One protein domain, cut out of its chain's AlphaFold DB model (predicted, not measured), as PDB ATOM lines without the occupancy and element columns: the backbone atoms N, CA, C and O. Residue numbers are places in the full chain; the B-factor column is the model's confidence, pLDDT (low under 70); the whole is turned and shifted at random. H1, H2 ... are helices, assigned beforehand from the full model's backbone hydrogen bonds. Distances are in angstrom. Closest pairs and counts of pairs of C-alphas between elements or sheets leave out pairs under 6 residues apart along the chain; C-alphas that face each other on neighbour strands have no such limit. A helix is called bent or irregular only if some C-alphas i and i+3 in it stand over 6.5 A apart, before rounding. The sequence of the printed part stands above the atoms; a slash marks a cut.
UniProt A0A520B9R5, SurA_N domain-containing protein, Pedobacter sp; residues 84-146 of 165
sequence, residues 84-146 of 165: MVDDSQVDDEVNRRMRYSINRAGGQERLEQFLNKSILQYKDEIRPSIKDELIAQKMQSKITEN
ATOM      1  N   MET A  84     222.537 226.131 199.308       91.50
ATOM      2  CA  MET A  84     221.554 226.431 200.350       91.50
ATOM      3  C   MET A  84     222.012 225.955 201.732       91.50
ATOM      4  O   MET A  84     222.867 225.075 201.853       91.50
ATOM      5  N   VAL A  85     221.422 226.532 202.776       94.81
ATOM      6  CA  VAL A  85     221.605 226.154 204.186       94.81
ATOM      7  C   VAL A  85     220.254 225.710 204.735       94.81
ATOM      8  O   VAL A  85     219.244 226.369 204.470       94.81
ATOM      9  N   ASP A  86     220.244 224.610 205.485       95.75
ATOM     10  CA  ASP A  86     219.022 224.064 206.068       95.75
ATOM     11  C   ASP A  86     218.500 224.970 207.184       95.75
ATOM     12  O   ASP A  86     219.267 225.530 207.971       95.75
ATOM     13  N   ASP A  87     217.178 225.087 207.298       95.31
ATOM     14  CA  ASP A  87     216.566 225.947 208.312       95.31
ATOM     15  C   ASP A  87     216.909 225.505 209.746       95.31
ATOM     16  O   ASP A  87     217.057 226.362 210.617       95.31
ATOM     17  N   SER A  88     217.150 224.210 209.984       96.75
ATOM     18  CA  SER A  88     217.623 223.712 211.283       96.75
ATOM     19  C   SER A  88     219.004 224.258 211.654       96.75
ATOM     20  O   SER A  88     219.228 224.624 212.804       96.75
ATOM     21  N   GLN A  89     219.917 224.382 210.683       95.81
ATOM     22  CA  GLN A  89     221.245 224.963 210.910       95.81
ATOM     23  C   GLN A  89     221.141 226.449 211.265       95.81
ATOM     24  O   GLN A  89     221.864 226.936 212.134       95.81
ATOM     25  N   VAL A  90     220.220 227.166 210.613       97.25
ATOM     26  CA  VAL A  90     219.934 228.570 210.929       97.25
ATOM     27  C   VAL A  90     219.401 228.689 212.355       97.25
ATOM     28  O   VAL A  90     219.878 229.526 213.120       97.25
ATOM     29  N   ASP A  91     218.445 227.845 212.737       96.50
ATOM     30  CA  ASP A  91     217.825 227.895 214.059       96.50
ATOM     31  C   ASP A  91     218.828 227.554 215.174       96.50
ATOM     32  O   ASP A  91     218.861 228.225 216.212       96.50
ATOM     33  N   ASP A  92     219.703 226.572 214.950       97.31
ATOM     34  CA  ASP A  92     220.795 226.228 215.864       97.31
ATOM     35  C   ASP A  92     221.772 227.393 216.055       97.31
ATOM     36  O   ASP A  92     222.157 227.712 217.188       97.31
ATOM     37  N   GLU A  93     222.128 228.078 214.966       97.19
ATOM     38  CA  GLU A  93     223.005 229.247 214.990       97.19
ATOM     39  C   GLU A  93     222.362 230.430 215.724       97.19
ATOM     40  O   GLU A  93     222.990 231.041 216.596       97.19
ATOM     41  N   VAL A  94     221.090 230.722 215.435       96.94
ATOM     42  CA  VAL A  94     220.302 231.744 216.139       96.94
ATOM     43  C   VAL A  94     220.296 231.446 217.634       96.94
ATOM     44  O   VAL A  94     220.641 232.306 218.446       96.94
ATOM     45  N   ASN A  95     219.965 230.214 218.024       95.81
ATOM     46  CA  ASN A  95     219.927 229.807 219.427       95.81
ATOM     47  C   ASN A  95     221.305 229.933 220.094       95.81
ATOM     48  O   ASN A  95     221.398 230.382 221.240       95.81
ATOM     49  N   ARG A  96     222.386 229.585 219.387       96.31
ATOM     50  CA  ARG A  96     223.760 229.740 219.879       96.31
ATOM     51  C   ARG A  96     224.099 231.202 220.161       96.31
ATOM     52  O   ARG A  96     224.582 231.504 221.255       96.31
ATOM     53  N   ARG A  97     223.812 232.104 219.219       93.81
ATOM     54  CA  ARG A  97     224.038 233.550 219.386       93.81
ATOM     55  C   ARG A  97     223.185 234.125 220.508       93.81
ATOM     56  O   ARG A  97     223.690 234.906 221.309       93.81
ATOM     57  N   MET A  98     221.936 233.681 220.638       94.50
ATOM     58  CA  MET A  98     221.067 234.119 221.728       94.50
ATOM     59  C   MET A  98     221.597 233.724 223.101       94.50
ATOM     60  O   MET A  98     221.653 234.575 223.984       94.50
ATOM     61  N   ARG A  99     222.042 232.473 223.284       94.56
ATOM     62  CA  ARG A  99     222.668 232.044 224.549       94.56
ATOM     63  C   ARG A  99     223.860 232.929 224.903       94.56
ATOM     64  O   ARG A  99     224.001 233.344 226.050       94.56
ATOM     65  N   TYR A 100     224.689 233.252 223.913       93.31
ATOM     66  CA  TYR A 100     225.827 234.140 224.105       93.31
ATOM     67  C   TYR A 100     225.407 235.557 224.523       93.31
ATOM     68  O   TYR A 100     225.927 236.088 225.506       93.31
ATOM     69  N   SER A 101     224.430 236.147 223.829       91.56
ATOM     70  CA  SER A 101     223.907 237.478 224.153       91.56
ATOM     71  C   SER A 101     223.251 237.531 225.534       91.56
ATOM     72  O   SER A 101     223.491 238.478 226.276       91.56
ATOM     73  N   ILE A 102     222.478 236.507 225.914       93.75
ATOM     74  CA  ILE A 102     221.831 236.406 227.232       93.75
ATOM     75  C   ILE A 102     222.884 236.340 228.342       93.75
ATOM     76  O   ILE A 102     222.789 237.068 229.331       93.75
ATOM     77  N   ASN A 103     223.915 235.510 228.162       93.94
ATOM     78  CA  ASN A 103     225.004 235.386 229.130       93.94
ATOM     79  C   ASN A 103     225.764 236.707 229.290       93.94
ATOM     80  O   ASN A 103     226.029 237.132 230.411       93.94
ATOM     81  N   ARG A 104     226.070 237.389 228.179       89.38
ATOM     82  CA  ARG A 104     226.774 238.678 228.204       89.38
ATOM     83  C   ARG A 104     225.936 239.794 228.839       89.38
ATOM     84  O   ARG A 104     226.490 240.635 229.535       89.38
ATOM     85  N   ALA A 105     224.622 239.794 228.626       91.44
ATOM     86  CA  ALA A 105     223.700 240.750 229.241       91.44
ATOM     87  C   ALA A 105     223.435 240.472 230.735       91.44
ATOM     88  O   ALA A 105     222.861 241.313 231.428       91.44
ATOM     89  N   GLY A 106     223.841 239.305 231.248       92.62
ATOM     90  CA  GLY A 106     223.601 238.905 232.633       92.62
ATOM     91  C   GLY A 106     222.154 238.482 232.901       92.62
ATOM     92  O   GLY A 106     221.641 238.741 233.991       92.62
ATOM     93  N   GLY A 107     221.491 237.880 231.908       94.38
ATOM     94  CA  GLY A 107     220.130 237.349 232.011       94.38
ATOM     95  C   GLY A 107     219.213 237.784 230.867       94.38
ATOM     96  O   GLY A 107     219.477 238.761 230.167       94.38
ATOM     97  N   GLN A 108     218.114 237.048 230.686       93.00
ATOM     98  CA  GLN A 108     217.153 237.293 229.607       93.00
ATOM     99  C   GLN A 108     216.450 238.648 229.760       93.00
ATOM    100  O   GLN A 108     216.428 239.429 228.817       93.00
ATOM    101  N   GLU A 109     215.943 238.953 230.956       93.69
ATOM    102  CA  GLU A 109     215.207 240.195 231.236       93.69
ATOM    103  C   GLU A 109     216.053 241.443 230.951       93.69
ATOM    104  O   GLU A 109     215.577 242.406 230.356       93.69
ATOM    105  N   ARG A 110     217.343 241.412 231.316       93.31
ATOM    106  CA  ARG A 110     218.280 242.508 231.030       93.31
ATOM    107  C   ARG A 110     218.518 242.688 229.538       93.31
ATOM    108  O   ARG A 110     218.633 243.819 229.073       93.31
ATOM    109  N   LEU A 111     218.595 241.587 228.791       92.81
ATOM    110  CA  LEU A 111     218.740 241.648 227.343       92.81
ATOM    111  C   LEU A 111     217.489 242.242 226.687       92.81
ATOM    112  O   LEU A 111     217.618 243.104 225.827       92.81
ATOM    113  N   GLU A 112     216.292 241.839 227.113       93.69
ATOM    114  CA  GLU A 112     215.035 242.399 226.595       93.69
ATOM    115  C   GLU A 112     214.896 243.894 226.912       93.69
ATOM    116  O   GLU A 112     214.512 244.671 226.038       93.69
ATOM    117  N   GLN A 113     215.288 244.323 228.117       92.88
ATOM    118  CA  GLN A 113     215.353 245.743 228.485       92.88
ATOM    119  C   GLN A 113     216.337 246.523 227.609       92.88
ATOM    120  O   GLN A 113     216.026 247.627 227.167       92.88
ATOM    121  N   PHE A 114     217.511 245.949 227.334       88.81
ATOM    122  CA  PHE A 114     218.517 246.570 226.475       88.81
ATOM    123  C   PHE A 114     218.048 246.688 225.018       88.81
ATOM    124  O   PHE A 114     218.270 247.711 224.375       88.81
ATOM    125  N   LEU A 115     217.388 245.651 224.500       89.25
ATOM    126  CA  LEU A 115     216.869 245.617 223.131       89.25
ATOM    127  C   LEU A 115     215.565 246.406 222.967       89.25
ATOM    128  O   LEU A 115     215.192 246.723 221.838       89.25
ATOM    129  N   ASN A 116     214.868 246.701 224.070       92.94
ATOM    130  CA  ASN A 116     213.506 247.236 224.092       92.94
ATOM    131  C   ASN A 116     212.522 246.390 223.253       92.94
ATOM    132  O   ASN A 116     211.611 246.913 222.609       92.94
ATOM    133  N   LYS A 117     212.756 245.073 223.211       93.06
ATOM    134  CA  LYS A 117     212.024 244.076 222.415       93.06
ATOM    135  C   LYS A 117     212.066 242.726 223.122       93.06
ATOM    136  O   LYS A 117     212.998 242.451 223.876       93.06
ATOM    137  N   SER A 118     211.090 241.866 222.836       94.12
ATOM    138  CA  SER A 118     211.134 240.479 223.319       94.12
ATOM    139  C   SER A 118     212.243 239.681 222.631       94.12
ATOM    140  O   SER A 118     212.594 239.949 221.477       94.12
ATOM    141  N   ILE A 119     212.748 238.639 223.298       92.19
ATOM    142  CA  ILE A 119     213.714 237.719 222.682       92.19
ATOM    143  C   ILE A 119     213.158 237.087 221.406       92.19
ATOM    144  O   ILE A 119     213.897 236.921 220.442       92.19
ATOM    145  N   LEU A 120     211.869 236.738 221.387       93.44
ATOM    146  CA  LEU A 120     211.251 236.108 220.223       93.44
ATOM    147  C   LEU A 120     211.295 237.033 219.002       93.44
ATOM    148  O   LEU A 120     211.797 236.635 217.958       93.44
ATOM    149  N   GLN A 121     210.876 238.290 219.171       94.44
ATOM    150  CA  GLN A 121     210.953 239.294 218.107       94.44
ATOM    151  C   GLN A 121     212.391 239.495 217.630       94.44
ATOM    152  O   GLN A 121     212.648 239.542 216.432       94.44
ATOM    153  N   TYR A 122     213.342 239.572 218.561       93.19
ATOM    154  CA  TYR A 122     214.741 239.748 218.197       93.19
ATOM    155  C   TYR A 122     215.302 238.548 217.419       93.19
ATOM    156  O   TYR A 122     216.041 238.742 216.458       93.19
ATOM    157  N   LYS A 123     214.923 237.312 217.779       94.44
ATOM    158  CA  LYS A 123     215.289 236.105 217.021       94.44
ATOM    159  C   LYS A 123     214.786 236.178 215.582       94.44
ATOM    160  O   LYS A 123     215.561 235.895 214.672       94.44
ATOM    161  N   ASP A 124     213.536 236.582 215.387       94.81
ATOM    162  CA  ASP A 124     212.937 236.703 214.056       94.81
ATOM    163  C   ASP A 124     213.616 237.798 213.221       94.81
ATOM    164  O   ASP A 124     213.840 237.611 212.027       94.81
ATOM    165  N   GLU A 125     214.028 238.904 213.851       91.88
ATOM    166  CA  GLU A 125     214.760 239.993 213.192       91.88
ATOM    167  C   GLU A 125     216.159 239.570 212.719       91.88
ATOM    168  O   GLU A 125     216.567 239.916 211.608       91.88
ATOM    169  N   ILE A 126     216.908 238.815 213.531       92.25
ATOM    170  CA  ILE A 126     218.288 238.424 213.191       92.25
ATOM    171  C   ILE A 126     218.366 237.172 212.312       92.25
ATOM    172  O   ILE A 126     219.382 236.960 211.645       92.25
ATOM    173  N   ARG A 127     217.322 236.332 212.298       96.19
ATOM    174  CA  ARG A 127     217.312 235.049 211.578       96.19
ATOM    175  C   ARG A 127     217.653 235.188 210.084       96.19
ATOM    176  O   ARG A 127     218.514 234.430 209.631       96.19
ATOM    177  N   PRO A 128     217.083 236.139 209.313       94.06
ATOM    178  CA  PRO A 128     217.450 236.333 207.908       94.06
ATOM    179  C   PRO A 128     218.926 236.696 207.726       94.06
ATOM    180  O   PRO A 128     219.599 236.131 206.869       94.06
ATOM    181  N   SER A 129     219.459 237.579 208.578       91.50
ATOM    182  CA  SER A 129     220.871 237.973 208.520       91.50
ATOM    183  C   SER A 129     221.810 236.807 208.834       91.50
ATOM    184  O   SER A 129     222.877 236.701 208.234       91.50
ATOM    185  N   ILE A 130     221.431 235.933 209.769       95.25
ATOM    186  CA  ILE A 130     222.205 234.733 210.108       95.25
ATOM    187  C   ILE A 130     222.178 233.735 208.951       95.25
ATOM    188  O   ILE A 130     223.212 233.165 208.615       95.25
ATOM    189  N   LYS A 131     221.021 233.553 208.306       95.75
ATOM    190  CA  LYS A 131     220.905 232.700 207.119       95.75
ATOM    191  C   LYS A 131     221.823 233.181 205.992       95.75
ATOM    192  O   LYS A 131     222.571 232.374 205.447       95.75
ATOM    193  N   ASP A 132     221.819 234.482 205.702       93.38
ATOM    194  CA  ASP A 132     222.724 235.104 204.725       93.38
ATOM    195  C   ASP A 132     224.204 234.830 205.048       93.38
ATOM    196  O   ASP A 132     224.994 234.505 204.162       93.38
ATOM    197  N   GLU A 133     224.588 234.957 206.320       94.19
ATOM    198  CA  GLU A 133     225.953 234.699 206.779       94.19
ATOM    199  C   GLU A 133     226.355 233.231 206.617       94.19
ATOM    200  O   GLU A 133     227.432 232.946 206.097       94.19
ATOM    201  N   LEU A 134     225.482 232.296 206.998       96.69
ATOM    202  CA  LEU A 134     225.742 230.863 206.850       96.69
ATOM    203  C   LEU A 134     225.881 230.456 205.377       96.69
ATOM    204  O   LEU A 134     226.739 229.641 205.043       96.69
ATOM    205  N   ILE A 135     225.075 231.039 204.485       96.12
ATOM    206  CA  ILE A 135     225.179 230.808 203.038       96.12
ATOM    207  C   ILE A 135     226.535 231.307 202.518       96.12
ATOM    208  O   ILE A 135     227.236 230.572 201.818       96.12
ATOM    209  N   ALA A 136     226.943 232.521 202.903       95.69
ATOM    210  CA  ALA A 136     228.243 233.075 202.528       95.69
ATOM    211  C   ALA A 136     229.410 232.213 203.041       95.69
ATOM    212  O   ALA A 136     230.345 231.934 202.289       95.69
ATOM    213  N   GLN A 137     229.341 231.742 204.291       95.38
ATOM    214  CA  GLN A 137     230.336 230.838 204.877       95.38
ATOM    215  C   GLN A 137     230.416 229.516 204.110       95.38
ATOM    216  O   GLN A 137     231.510 229.051 203.796       95.38
ATOM    217  N   LYS A 138     229.270 228.930 203.744       95.75
ATOM    218  CA  LYS A 138     229.224 227.687 202.964       95.75
ATOM    219  C   LYS A 138     229.853 227.861 201.580       95.75
ATOM    220  O   LYS A 138     230.604 226.988 201.146       95.75
ATOM    221  N   MET A 139     229.615 228.996 200.918       95.94
ATOM    222  CA  MET A 139     230.286 229.333 199.659       95.94
ATOM    223  C   MET A 139     231.795 229.497 199.844       95.94
ATOM    224  O   MET A 139     232.568 228.952 199.062       95.94
ATOM    225  N   GLN A 140     232.231 230.192 200.897       94.31
ATOM    226  CA  GLN A 140     233.655 230.325 201.204       94.31
ATOM    227  C   GLN A 140     234.312 228.954 201.387       94.31
ATOM    228  O   GLN A 140     235.330 228.683 200.755       94.31
ATOM    229  N   SER A 141     233.702 228.068 202.183       94.44
ATOM    230  CA  SER A 141     234.188 226.698 202.372       94.44
ATOM    231  C   SER A 141     234.270 225.934 201.052       94.44
ATOM    232  O   SER A 141     235.246 225.224 200.830       94.44
ATOM    233  N   LYS A 142     233.290 226.119 200.155       93.62
ATOM    234  CA  LYS A 142     233.284 225.494 198.829       93.62
ATOM    235  C   LYS A 142     234.441 225.973 197.951       93.62
ATOM    236  O   LYS A 142     235.076 225.158 197.290       93.62
ATOM    237  N   ILE A 143     234.741 227.274 197.966       91.88
ATOM    238  CA  ILE A 143     235.880 227.853 197.233       91.88
ATOM    239  C   ILE A 143     237.198 227.280 197.762       91.88
ATOM    240  O   ILE A 143     238.088 226.947 196.982       91.88
ATOM    241  N   THR A 144     237.324 227.140 199.082       92.38
ATOM    242  CA  THR A 144     238.563 226.678 199.720       92.38
ATOM    243  C   THR A 144     238.721 225.158 199.773       92.38
ATOM    244  O   THR A 144     239.790 224.687 200.143       92.38
ATOM    245  N   GLU A 145     237.694 224.385 199.403       91.75
ATOM    246  CA  GLU A 145     237.653 222.917 199.532       91.75
ATOM    247  C   GLU A 145     238.837 222.219 198.849       91.75
ATOM    248  O   GLU A 145     239.358 221.234 199.361       91.75
ATOM    249  N   ASN A 146     239.288 222.751 197.712       86.62
ATOM    250  CA  ASN A 146     240.344 222.144 196.899       86.62
ATOM    251  C   ASN A 146     241.734 222.756 197.141       86.62
ATOM    252  O   ASN A 146     242.670 222.474 196.391       86.62
TER     253      ASN A 146
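AT A GLANCE: This is residues 84 to 146 of the 165 residues of the protein "SurA_N domain-containing protein" of Pedobacter sp (UniProt A0A520B9R5). Helix H1 and the longer, kinked H3 meet at a steep angle, residues 90 to 98 of H1 against residues 123 to 134 of H3, and short H2 bridges them at one end. Residues 140 to 146 stick out at the other end. The printed part has 63 residues with three named helices, H1, H2, H3, and no named strand: all helix, a loose rod of 46 by 19 by 16 A, radius of gyration of the C-alphas 14.0 A.

HOW THE PARTS SIT: H1, residues 87 to 105, and H2, residues 108 to 115, touch only at the corner, about perpendicular at 88 degrees; the closest C-alphas, of Ile 102 and Gln 108, are 5.3 A apart. H3, residues 119 to 144, touches H1 at a steep tilt of 61 degrees, opposite ways; the closest C-alphas, of Val 90 and Lys 131, are 5.7 A apart. H3 touches H2 with residues 119 to 122 alone, about perpendicular at 83 degrees, closest at the C-alphas of Glu 112 and Ile 119, 6.2 A. Every O i to N i+4 pair is within hydrogen-bond range in H1 and H2, and 20 of 22 in H3.

IN THESE COORDINATES: H1 begins at C-alpha 87 (216.566, 225.947, 208.312) and is 26.6 A long; H2 is 10.6 A. H3, 35.6 A, ends at C-alpha 144 (238.563, 226.678, 199.720), has a kink of 40 degrees near residue 126, and is only just irregular: C-alphas 125 and 128 are 7.0 A apart.

THE WHOLE: The C-alphas farthest apart, of Gln 113 and Asn 146, are 46.7 A apart. The printed part has no cut, both links are tight, and no printed residue is under 70 in pLDDT.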